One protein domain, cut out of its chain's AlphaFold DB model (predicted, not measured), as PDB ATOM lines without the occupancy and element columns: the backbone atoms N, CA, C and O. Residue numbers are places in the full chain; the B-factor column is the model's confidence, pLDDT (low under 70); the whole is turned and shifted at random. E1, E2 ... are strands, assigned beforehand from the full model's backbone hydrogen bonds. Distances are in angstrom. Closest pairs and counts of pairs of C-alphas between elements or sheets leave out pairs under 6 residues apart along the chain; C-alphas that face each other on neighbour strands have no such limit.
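AT A GLANCE: This is residues 24 to 88 of the 91 residues of an uncharacterized protein of Rhizobium gallicum (UniProt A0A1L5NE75). One antiparallel sheet is folded back on itself like a partly closed book: E4 and E3 make one leaf, E1, E5 and E6 the other, and the long, bent strand E2 is the hinge between them. The last residues turn back beside E6, where residues 85 to 86 pair with residues 78 to 79. The printed part has 65 residues, with no named helix and six named strands, E1 to E6 along the chain; the sheet's order is E4 E3 E2 E1 E5 E6, and the class is all strand. The whole is compact, with a radius of gyration of the C-alphas of 11.1 A, and rounded, spanning 32 by 28 by 23 A.

IN THESE COORDINATES: Find C-alpha 24 at (-27.815, -11.905, -16.818); from there E1 runs 15.3 A through residues 24 to 29. E2, residues 32 to 43, begins at C-alpha 32, (-39.270, -19.423, -24.840), and is the longest strand, 22.4 A from first to last C-alpha; look for its bend of 111 degrees at Thr 39. E3 is residues 47 to 52, 15.3 A, and E4 is residues 55 to 60, 16.6 A. E5 is residues 64 to 69, 14.6 A. E6, residues 75 to 79, is 10.8 A long and ends at C-alpha 79, (-26.554, -10.042, -31.220).

HOW THE PARTS SIT: Start with the hairpin of E1 and E2, where N 27 and O 34 are 2.8 A apart, within hydrogen-bond range. The pairing of E2 is staggered: its residues 32 to 37 pair with E1, its residues 38 to 43 with E3. In the hairpin of E2 and E3, N 42 and O 49 are 2.8 A apart. In the hairpin of E3 and E4, at 154 degrees between directions, look at N 57 and O 50, 2.8 A. E1 E2 E3 E4 form a meander, each strand the antiparallel neighbour of the one before. On its other side E1 is antiparallel to E5 at 171 degrees, with N 26 and O 66 at 2.9 A. The hairpin of E5 and E6 has N 76 and O 67 at 3.0 A. This is a folded sheet, bent back into two leaves that face each other with 14 pairs of C-alphas within 11 A; between E3 and E5 the closest C-alphas are those of Val 48 and Ile 64, 7.9 A apart. E4 and E5 meet only through their link. E4 and E6 are the edge strands, and they are apart.

THE WHOLE: The C-alphas farthest apart, those of Gly 54 and Arg 82, are 32.2 A from each other. The sheet is strongly twisted, with C-alphas up to 9.6 A off its best plane. The printed part has no cut, and no link between named strands is long. Read the B-factor column for pLDDT: the mean of the printed part is 83.4, and residues 71 to 88 are under 70.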
ATOM      1  N   VAL A  24     -26.562 -11.289 -16.377       93.94
ATOM      2  CA  VAL A  24     -27.815 -11.905 -16.818       93.94
ATOM      3  C   VAL A  24     -27.578 -12.479 -18.206       93.94
ATOM      4  O   VAL A  24     -27.169 -11.755 -19.110       93.94
ATOM      5  N   VAL A  25     -27.806 -13.780 -18.359       94.12
ATOM      6  CA  VAL A  25     -27.718 -14.506 -19.629       94.12
ATOM      7  C   VAL A  25     -29.134 -14.869 -20.059       94.12
ATOM      8  O   VAL A  25     -29.791 -15.667 -19.387       94.12
ATOM      9  N   SER A  26     -29.584 -14.289 -21.165       96.06
ATOM     10  CA  SER A  26     -30.888 -14.552 -21.780       96.06
ATOM     11  C   SER A  26     -30.715 -15.569 -22.903       96.06
ATOM     12  O   SER A  26     -29.833 -15.391 -23.751       96.06
ATOM     13  N   ILE A  27     -31.524 -16.628 -22.920       96.31
ATOM     14  CA  ILE A  27     -31.432 -17.708 -23.909       96.31
ATOM     15  C   ILE A  27     -32.755 -18.025 -24.605       96.31
ATOM     16  O   ILE A  27     -33.817 -17.940 -23.996       96.31
ATOM     17  N   ASP A  28     -32.601 -18.448 -25.854       95.75
ATOM     18  CA  ASP A  28     -33.430 -19.297 -26.701       95.75
ATOM     19  C   ASP A  28     -33.719 -20.687 -26.114       95.75
ATOM     20  O   ASP A  28     -32.839 -21.539 -26.244       95.75
ATOM     21  N   ASP A  29     -34.858 -20.961 -25.477       92.31
ATOM     22  CA  ASP A  29     -35.235 -22.335 -25.114       92.31
ATOM     23  C   ASP A  29     -36.515 -22.782 -25.813       92.31
ATOM     24  O   ASP A  29     -37.617 -22.595 -25.306       92.31
ATOM     25  N   ASP A  30     -36.355 -23.399 -26.985       92.19
ATOM     26  CA  ASP A  30     -37.451 -23.967 -27.776       92.19
ATOM     27  C   ASP A  30     -38.610 -22.978 -28.050       92.19
ATOM     28  O   ASP A  30     -39.780 -23.361 -28.119       92.19
ATOM     29  N   GLY A  31     -38.294 -21.699 -28.260       92.25
ATOM     30  CA  GLY A  31     -39.245 -20.614 -28.505       92.25
ATOM     31  C   GLY A  31     -39.576 -19.777 -27.267       92.25
ATOM     32  O   GLY A  31     -40.291 -18.779 -27.392       92.25
ATOM     33  N   GLU A  32     -39.083 -20.159 -26.087       94.19
ATOM     34  CA  GLU A  32     -39.270 -19.423 -24.840       94.19
ATOM     35  C   GLU A  32     -37.968 -18.782 -24.354       94.19
ATOM     36  O   GLU A  32     -36.942 -19.437 -24.169       94.19
ATOM     37  N   GLU A  33     -38.021 -17.481 -24.064       94.94
ATOM     38  CA  GLU A  33     -36.888 -16.783 -23.466       94.94
ATOM     39  C   GLU A  33     -36.699 -17.201 -21.999       94.94
ATOM     40  O   GLU A  33     -37.597 -17.045 -21.164       94.94
ATOM     41  N   ARG A  34     -35.493 -17.670 -21.651       95.94
ATOM     42  CA  ARG A  34     -35.105 -17.978 -20.265       95.94
ATOM     43  C   ARG A  34     -33.911 -17.150 -19.816       95.94
ATOM     44  O   ARG A  34     -32.926 -17.018 -20.529       95.94
ATOM     45  N   ASN A  35     -33.981 -16.641 -18.589       95.00
ATOM     46  CA  ASN A  35     -32.977 -15.748 -18.019       95.00
ATOM     47  C   ASN A  35     -32.243 -16.415 -16.849       95.00
ATOM     48  O   ASN A  35     -32.873 -16.948 -15.933       95.00
ATOM     49  N   PHE A  36     -30.910 -16.361 -16.856       94.81
ATOM     50  CA  PHE A  36     -30.058 -16.925 -15.807       94.81
ATOM     51  C   PHE A  36     -29.109 -15.879 -15.236       94.81
ATOM     52  O   PHE A  36     -28.484 -15.134 -15.982       94.81
ATOM     53  N   LEU A  37     -28.947 -15.878 -13.913       94.19
ATOM     54  CA  LEU A  37     -27.891 -15.115 -13.258       94.19
ATOM     55  C   LEU A  37     -26.612 -15.958 -13.209       94.19
ATOM     56  O   LEU A  37     -26.612 -17.066 -12.666       94.19
ATOM     57  N   ALA A  38     -25.535 -15.422 -13.767       94.44
ATOM     58  CA  ALA A  38     -24.216 -16.028 -13.786       94.44
ATOM     59  C   ALA A  38     -23.208 -15.161 -13.028       94.44
ATOM     60  O   ALA A  38     -23.291 -13.936 -13.044       94.44
ATOM     61  N   THR A  39     -22.236 -15.795 -12.381       92.94
ATOM     62  CA  THR A  39     -21.133 -15.105 -11.678       92.94
ATOM     63  C   THR A  39     -19.844 -15.067 -12.493       92.94
ATOM     64  O   THR A  39     -18.833 -14.536 -12.044       92.94
ATOM     65  N   ASN A  40     -19.849 -15.716 -13.655       91.44
ATOM     66  CA  ASN A  40     -18.739 -15.764 -14.590       91.44
ATOM     67  C   ASN A  40     -19.264 -16.145 -15.979       91.44
ATOM     68  O   ASN A  40     -20.248 -16.885 -16.086       91.44
ATOM     69  N   ILE A  41     -18.590 -15.674 -17.026       91.44
ATOM     70  CA  ILE A  41     -18.914 -15.993 -18.412       91.44
ATOM     71  C   ILE A  41     -17.654 -16.087 -19.280       91.44
ATOM     72  O   ILE A  41     -16.773 -15.229 -19.241       91.44
ATOM     73  N   GLU A  42     -17.590 -17.123 -20.113       92.88
ATOM     74  CA  GLU A  42     -16.522 -17.358 -21.084       92.88
ATOM     75  C   GLU A  42     -17.117 -17.543 -22.484       92.88
ATOM     76  O   GLU A  42     -18.030 -18.348 -22.696       92.88
ATOM     77  N   PHE A  43     -16.560 -16.830 -23.463       89.88
ATOM     78  CA  PHE A  43     -16.966 -16.922 -24.863       89.88
ATOM     79  C   PHE A  43     -15.991 -17.813 -25.627       89.88
ATOM     80  O   PHE A  43     -14.806 -17.496 -25.735       89.88
ATOM     81  N   GLY A  44     -16.501 -18.923 -26.156       88.38
ATOM     82  CA  GLY A  44     -15.769 -19.838 -27.022       88.38
ATOM     83  C   GLY A  44     -16.255 -19.767 -28.469       88.38
ATOM     84  O   GLY A  44     -17.173 -19.026 -28.817       88.38
ATOM     85  N   VAL A  45     -15.646 -20.576 -29.335       91.50
ATOM     86  CA  VAL A  45     -16.097 -20.713 -30.725       91.50
ATOM     87  C   VAL A  45     -17.401 -21.514 -30.748       91.50
ATOM     88  O   VAL A  45     -17.401 -22.703 -30.445       91.50
ATOM     89  N   GLY A  46     -18.513 -20.854 -31.087       90.94
ATOM     90  CA  GLY A  46     -19.842 -21.474 -31.207       90.94
ATOM     91  C   GLY A  46     -20.521 -21.830 -29.880       90.94
ATOM     92  O   GLY A  46     -21.605 -22.412 -29.890       90.94
ATOM     93  N   VAL A  47     -19.910 -21.492 -28.743       95.31
ATOM     94  CA  VAL A  47     -20.429 -21.807 -27.407       95.31
ATOM     95  C   VAL A  47     -20.192 -20.668 -26.423       95.31
ATOM     96  O   VAL A  47     -19.208 -19.933 -26.518       95.31
ATOM     97  N   VAL A  48     -21.070 -20.574 -25.432       93.81
ATOM     98  CA  VAL A  48     -20.942 -19.684 -24.277       93.81
ATOM     99  C   VAL A  48     -20.995 -20.537 -23.015       93.81
ATOM    100  O   VAL A  48     -21.923 -21.321 -22.829       93.81
ATOM    101  N   SER A  49     -19.980 -20.427 -22.160       96.12
ATOM    102  CA  SER A  49     -19.968 -21.075 -20.844       96.12
ATOM    103  C   SER A  49     -20.281 -20.050 -19.765       96.12
ATOM    104  O   SER A  49     -19.714 -18.963 -19.790       96.12
ATOM    105  N   ALA A  50     -21.124 -20.400 -18.801       94.88
ATOM    106  CA  ALA A  50     -21.450 -19.540 -17.672       94.88
ATOM    107  C   ALA A  50     -21.537 -20.345 -16.373       94.88
ATOM    108  O   ALA A  50     -22.038 -21.472 -16.371       94.88
ATOM    109  N   ASP A  51     -21.087 -19.760 -15.266       95.75
ATOM    110  CA  ASP A  51     -21.243 -20.357 -13.939       95.75
ATOM    111  C   ASP A  51     -22.567 -19.896 -13.325       95.75
ATOM    112  O   ASP A  51     -22.709 -18.746 -12.913       95.75
ATOM    113  N   ILE A  52     -23.547 -20.801 -13.278       94.12
ATOM    114  CA  ILE A  52     -24.919 -20.549 -12.822       94.12
ATOM    115  C   ILE A  52     -25.192 -21.442 -11.615       94.12
ATOM    116  O   ILE A  52     -25.010 -22.660 -11.675       94.12
ATOM    117  N   CYS A  53     -25.628 -20.851 -10.501       90.31
ATOM    118  CA  CYS A  53     -25.893 -21.572  -9.248       90.31
ATOM    119  C   CYS A  53     -24.720 -22.480  -8.805       90.31
ATOM    120  O   CYS A  53     -24.931 -23.592  -8.319       90.31
ATOM    121  N   GLY A  54     -23.476 -22.032  -9.018       90.75
ATOM    122  CA  GLY A  54     -22.261 -22.778  -8.666       90.75
ATOM    123  C   GLY A  54     -21.914 -23.943  -9.602       90.75
ATOM    124  O   GLY A  54     -21.057 -24.757  -9.262       90.75
ATOM    125  N   ARG A  55     -22.569 -24.057 -10.764       95.12
ATOM    126  CA  ARG A  55     -22.268 -25.071 -11.780       95.12
ATOM    127  C   ARG A  55     -21.972 -24.417 -13.122       95.12
ATOM    128  O   ARG A  55     -22.716 -23.546 -13.565       95.12
ATOM    129  N   ARG A  56     -20.943 -24.916 -13.805       95.12
ATOM    130  CA  ARG A  56     -20.649 -24.526 -15.183       95.12
ATOM    131  C   ARG A  56     -21.719 -25.089 -16.115       95.12
ATOM    132  O   ARG A  56     -21.895 -26.305 -16.198       95.12
ATOM    133  N   LYS A  57     -22.408 -24.209 -16.830       95.81
ATOM    134  CA  LYS A  57     -23.359 -24.542 -17.891       95.81
ATOM    135  C   LYS A  57     -22.811 -24.054 -19.226       95.81
ATOM    136  O   LYS A  57     -22.172 -23.009 -19.291       95.81
ATOM    137  N   VAL A  58     -23.024 -24.841 -20.274       96.44
ATOM    138  CA  VAL A  58     -22.565 -24.534 -21.631       96.44
ATOM    139  C   VAL A  58     -23.787 -24.430 -22.523       96.44
ATOM    140  O   VAL A  58     -24.619 -25.335 -22.530       96.44
ATOM    141  N   PHE A  59     -23.867 -23.332 -23.254       95.06
ATOM    142  CA  PHE A  59     -24.902 -23.033 -24.231       95.06
ATOM    143  C   PHE A  59     -24.264 -22.943 -25.612       95.06
ATOM    144  O   PHE A  59     -23.098 -22.553 -25.746       95.06
ATOM    145  N   ARG A  60     -25.018 -23.278 -26.652       95.56
ATOM    146  CA  ARG A  60     -24.630 -22.966 -28.027       95.56
ATOM    147  C   ARG A  60     -24.816 -21.472 -28.263       95.56
ATOM    148  O   ARG A  60     -25.730 -20.863 -27.724       95.56
ATOM    149  N   SER A  61     -23.959 -20.859 -29.073       92.44
ATOM    150  CA  SER A  61     -24.017 -19.403 -29.273       92.44
ATOM    151  C   SER A  61     -25.337 -18.930 -29.887       92.44
ATOM    152  O   SER A  61     -25.759 -17.823 -29.598       92.44
ATOM    153  N   TRP A  62     -25.994 -19.764 -30.702       92.75
ATOM    154  CA  TRP A  62     -27.307 -19.458 -31.284       92.75
ATOM    155  C   TRP A  62     -28.469 -19.595 -30.297       92.75
ATOM    156  O   TRP A  62     -29.554 -19.113 -30.587       92.75
ATOM    157  N   GLU A  63     -28.252 -20.240 -29.150       94.56
ATOM    158  CA  GLU A  63     -29.218 -20.259 -28.051       94.56
ATOM    159  C   GLU A  63     -29.110 -18.974 -27.223       94.56
ATOM    160  O   GLU A  63     -29.947 -18.741 -26.375       94.56
ATOM    161  N   ILE A  64     -28.091 -18.125 -27.404       94.56
ATOM    162  CA  ILE A  64     -27.946 -16.897 -26.614       94.56
ATOM    163  C   ILE A  64     -28.690 -15.744 -27.290       94.56
ATOM    164  O   ILE A  64     -28.394 -15.402 -28.433       94.56
ATOM    165  N   ILE A  65     -29.587 -15.095 -26.548       94.44
ATOM    166  CA  ILE A  65     -30.294 -13.879 -26.972       94.44
ATOM    167  C   ILE A  65     -29.490 -12.630 -26.581       94.44
ATOM    168  O   ILE A  65     -29.181 -11.796 -27.431       94.44
ATOM    169  N   ASP A  66     -29.132 -12.494 -25.300       92.50
ATOM    170  CA  ASP A  66     -28.453 -11.310 -24.746       92.50
ATOM    171  C   ASP A  66     -27.589 -11.702 -23.531       92.50
ATOM    172  O   ASP A  66     -27.834 -12.712 -22.860       92.50
ATOM    173  N   VAL A  67     -26.559 -10.903 -23.254       90.88
ATOM    174  CA  VAL A  67     -25.761 -10.975 -22.027       90.88
ATOM    175  C   VAL A  67     -25.542  -9.567 -21.479       90.88
ATOM    176  O   VAL A  67     -24.874  -8.729 -22.097       90.88
ATOM    177  N   VAL A  68     -26.018  -9.335 -20.257       89.12
ATOM    178  CA  VAL A  68     -25.967  -8.029 -19.583       89.12
ATOM    179  C   VAL A  68     -25.139  -8.112 -18.306       89.12
ATOM    180  O   VAL A  68     -25.325  -9.034 -17.520       89.12
ATOM    181  N   SER A  69     -24.236  -7.151 -18.086       87.50
ATOM    182  CA  SER A  69     -23.488  -7.015 -16.829       87.50
ATOM    183  C   SER A  69     -24.351  -6.299 -15.794       87.50
ATOM    184  O   SER A  69     -24.889  -5.223 -16.053       87.50
ATOM    185  N   VAL A  70     -24.477  -6.886 -14.607       82.12
ATOM    186  CA  VAL A  70     -25.256  -6.323 -13.497       82.12
ATOM    187  C   VAL A  70     -24.476  -5.216 -12.787       82.12
ATOM    188  O   VAL A  70     -25.079  -4.224 -12.386       82.12
ATOM    189  N   ASP A  71     -23.148  -5.333 -12.699       68.44
ATOM    190  CA  ASP A  71     -22.302  -4.391 -11.948       68.44
ATOM    191  C   ASP A  71     -22.287  -2.982 -12.551       68.44
ATOM    192  O   ASP A  71     -22.047  -2.003 -11.846       68.44
ATOM    193  N   THR A  72     -22.582  -2.863 -13.845       58.19
ATOM    194  CA  THR A  72     -22.618  -1.573 -14.542       58.19
ATOM    195  C   THR A  72     -23.996  -1.224 -15.109       58.19
ATOM    196  O   THR A  72     -24.164  -0.135 -15.642       58.19
ATOM    197  N   MET A  73     -24.994  -2.118 -14.998       55.38
ATOM    198  CA  MET A  73     -26.239  -2.059 -15.788       55.38
ATOM    199  C   MET A  73     -25.998  -1.877 -17.306       55.38
ATOM    200  O   MET A  73     -26.909  -1.481 -18.034       55.38
ATOM    201  N   ASP A  74     -24.800  -2.197 -17.807       55.66
ATOM    202  CA  ASP A  74     -24.476  -2.115 -19.230       55.66
ATOM    203  C   ASP A  74     -24.644  -3.481 -19.902       55.66
ATOM    204  O   ASP A  74     -24.141  -4.513 -19.437       55.66
ATOM    205  N   SER A  75     -25.311  -3.494 -21.055       54.81
ATOM    206  CA  SER A  75     -25.349  -4.668 -21.930       54.81
ATOM    207  C   SER A  75     -23.953  -4.946 -22.489       54.81
ATOM    208  O   SER A  75     -23.373  -4.108 -23.181       54.81
ATOM    209  N   VAL A  76     -23.416  -6.139 -22.222       62.47
ATOM    210  CA  VAL A  76     -22.067  -6.529 -22.662       62.47
ATOM    211  C   VAL A  76     -22.084  -6.975 -24.123       62.47
ATOM    212  O   VAL A  76     -21.122  -6.731 -24.858       62.47
ATOM    213  N   LEU A  77     -23.174  -7.609 -24.560       65.25
ATOM    214  CA  LEU A  77     -23.298  -8.195 -25.891       65.25
ATOM    215  C   LEU A  77     -24.736  -8.161 -26.384       65.25
ATOM    216  O   LEU A  77     -25.568  -8.883 -25.860       65.25
ATOM    217  N   ARG A  78     -24.982  -7.435 -27.477       60.09
ATOM    218  CA  ARG A  78     -26.176  -7.653 -28.299       60.09
ATOM    219  C   ARG A  78     -25.808  -8.392 -29.574       60.09
ATOM    220  O   ARG A  78     -24.819  -8.051 -30.228       60.09
ATOM    221  N   TRP A  79     -26.623  -9.373 -29.929       63.00
ATOM    222  CA  TRP A  79     -26.554 -10.042 -31.220       63.00
ATOM    223  C   TRP A  79     -27.401  -9.265 -32.233       63.00
ATOM    224  O   TRP A  79     -28.496  -8.804 -31.912       63.00
ATOM    225  N   ASP A  80     -26.862  -9.042 -33.434       61.00
ATOM    226  CA  ASP A  80     -27.642  -8.464 -34.532       61.00
ATOM    227  C   ASP A  80     -28.528  -9.532 -35.197       61.00
ATOM    228  O   ASP A  80     -28.382 -10.727 -34.945       61.00
ATOM    229  N   GLU A  81     -29.438  -9.121 -36.084       52.28
ATOM    230  CA  GLU A  81     -30.342 -10.034 -36.813       52.28
ATOM    231  C   GLU A  81     -29.604 -11.086 -37.669       52.28
ATOM    232  O   GLU A  81     -30.218 -12.011 -38.193       52.28
ATOM    233  N   ARG A  82     -28.280 -10.954 -37.831       62.75
ATOM    234  CA  ARG A  82     -27.417 -11.895 -38.555       62.75
ATOM    235  C   ARG A  82     -26.666 -12.846 -37.621       62.75
ATOM    236  O   ARG A  82     -25.827 -13.609 -38.098       62.75
ATOM    237  N   GLY A  83     -26.939 -12.805 -36.317       54.47
ATOM    238  CA  GLY A  83     -26.296 -13.665 -35.331       54.47
ATOM    239  C   GLY A  83     -24.808 -13.363 -35.158       54.47
ATOM    240  O   GLY A  83     -24.040 -14.274 -34.858       54.47
ATOM    241  N   ALA A  84     -24.376 -12.108 -35.341       55.16
ATOM    242  CA  ALA A  84     -23.013 -11.676 -35.034       55.16
ATOM    243  C   ALA A  84     -22.948 -10.933 -33.679       55.16
ATOM    244  O   ALA A  84     -23.801 -10.082 -33.412       55.16
ATOM    245  N   PRO A  85     -21.933 -11.194 -32.825       53.47
ATOM    246  CA  PRO A  85     -21.837 -10.552 -31.520       53.47
ATOM    247  C   PRO A  85     -21.286  -9.130 -31.668       53.47
ATOM    248  O   PRO A  85     -20.129  -8.947 -32.058       53.47
ATOM    249  N   GLN A  86     -22.067  -8.106 -31.311       56.59
ATOM    250  CA  GLN A  86     -21.557  -6.740 -31.176       56.59
ATOM    251  C   GLN A  86     -21.192  -6.444 -29.721       56.59
ATOM    252  O   GLN A  86     -22.052  -6.255 -28.861       56.59
ATOM    253  N   ARG A  87     -19.885  -6.324 -29.456       49.50
ATOM    254  CA  ARG A  87     -19.385  -5.691 -28.230       49.50
ATOM    255  C   ARG A  87     -19.542  -4.180 -28.357       49.50
ATOM    256  O   ARG A  87     -18.790  -3.547 -29.099       49.50
ATOM    257  N   ARG A  88     -20.468  -3.584 -27.607       49.16
ATOM    258  CA  ARG A  88     -20.443  -2.137 -27.375       49.16
ATOM    259  C   ARG A  88     -19.514  -1.854 -26.201       49.16
ATOM    260  O   ARG A  88     -19.802  -2.221 -25.073       49.16
TER     261      ARG A  88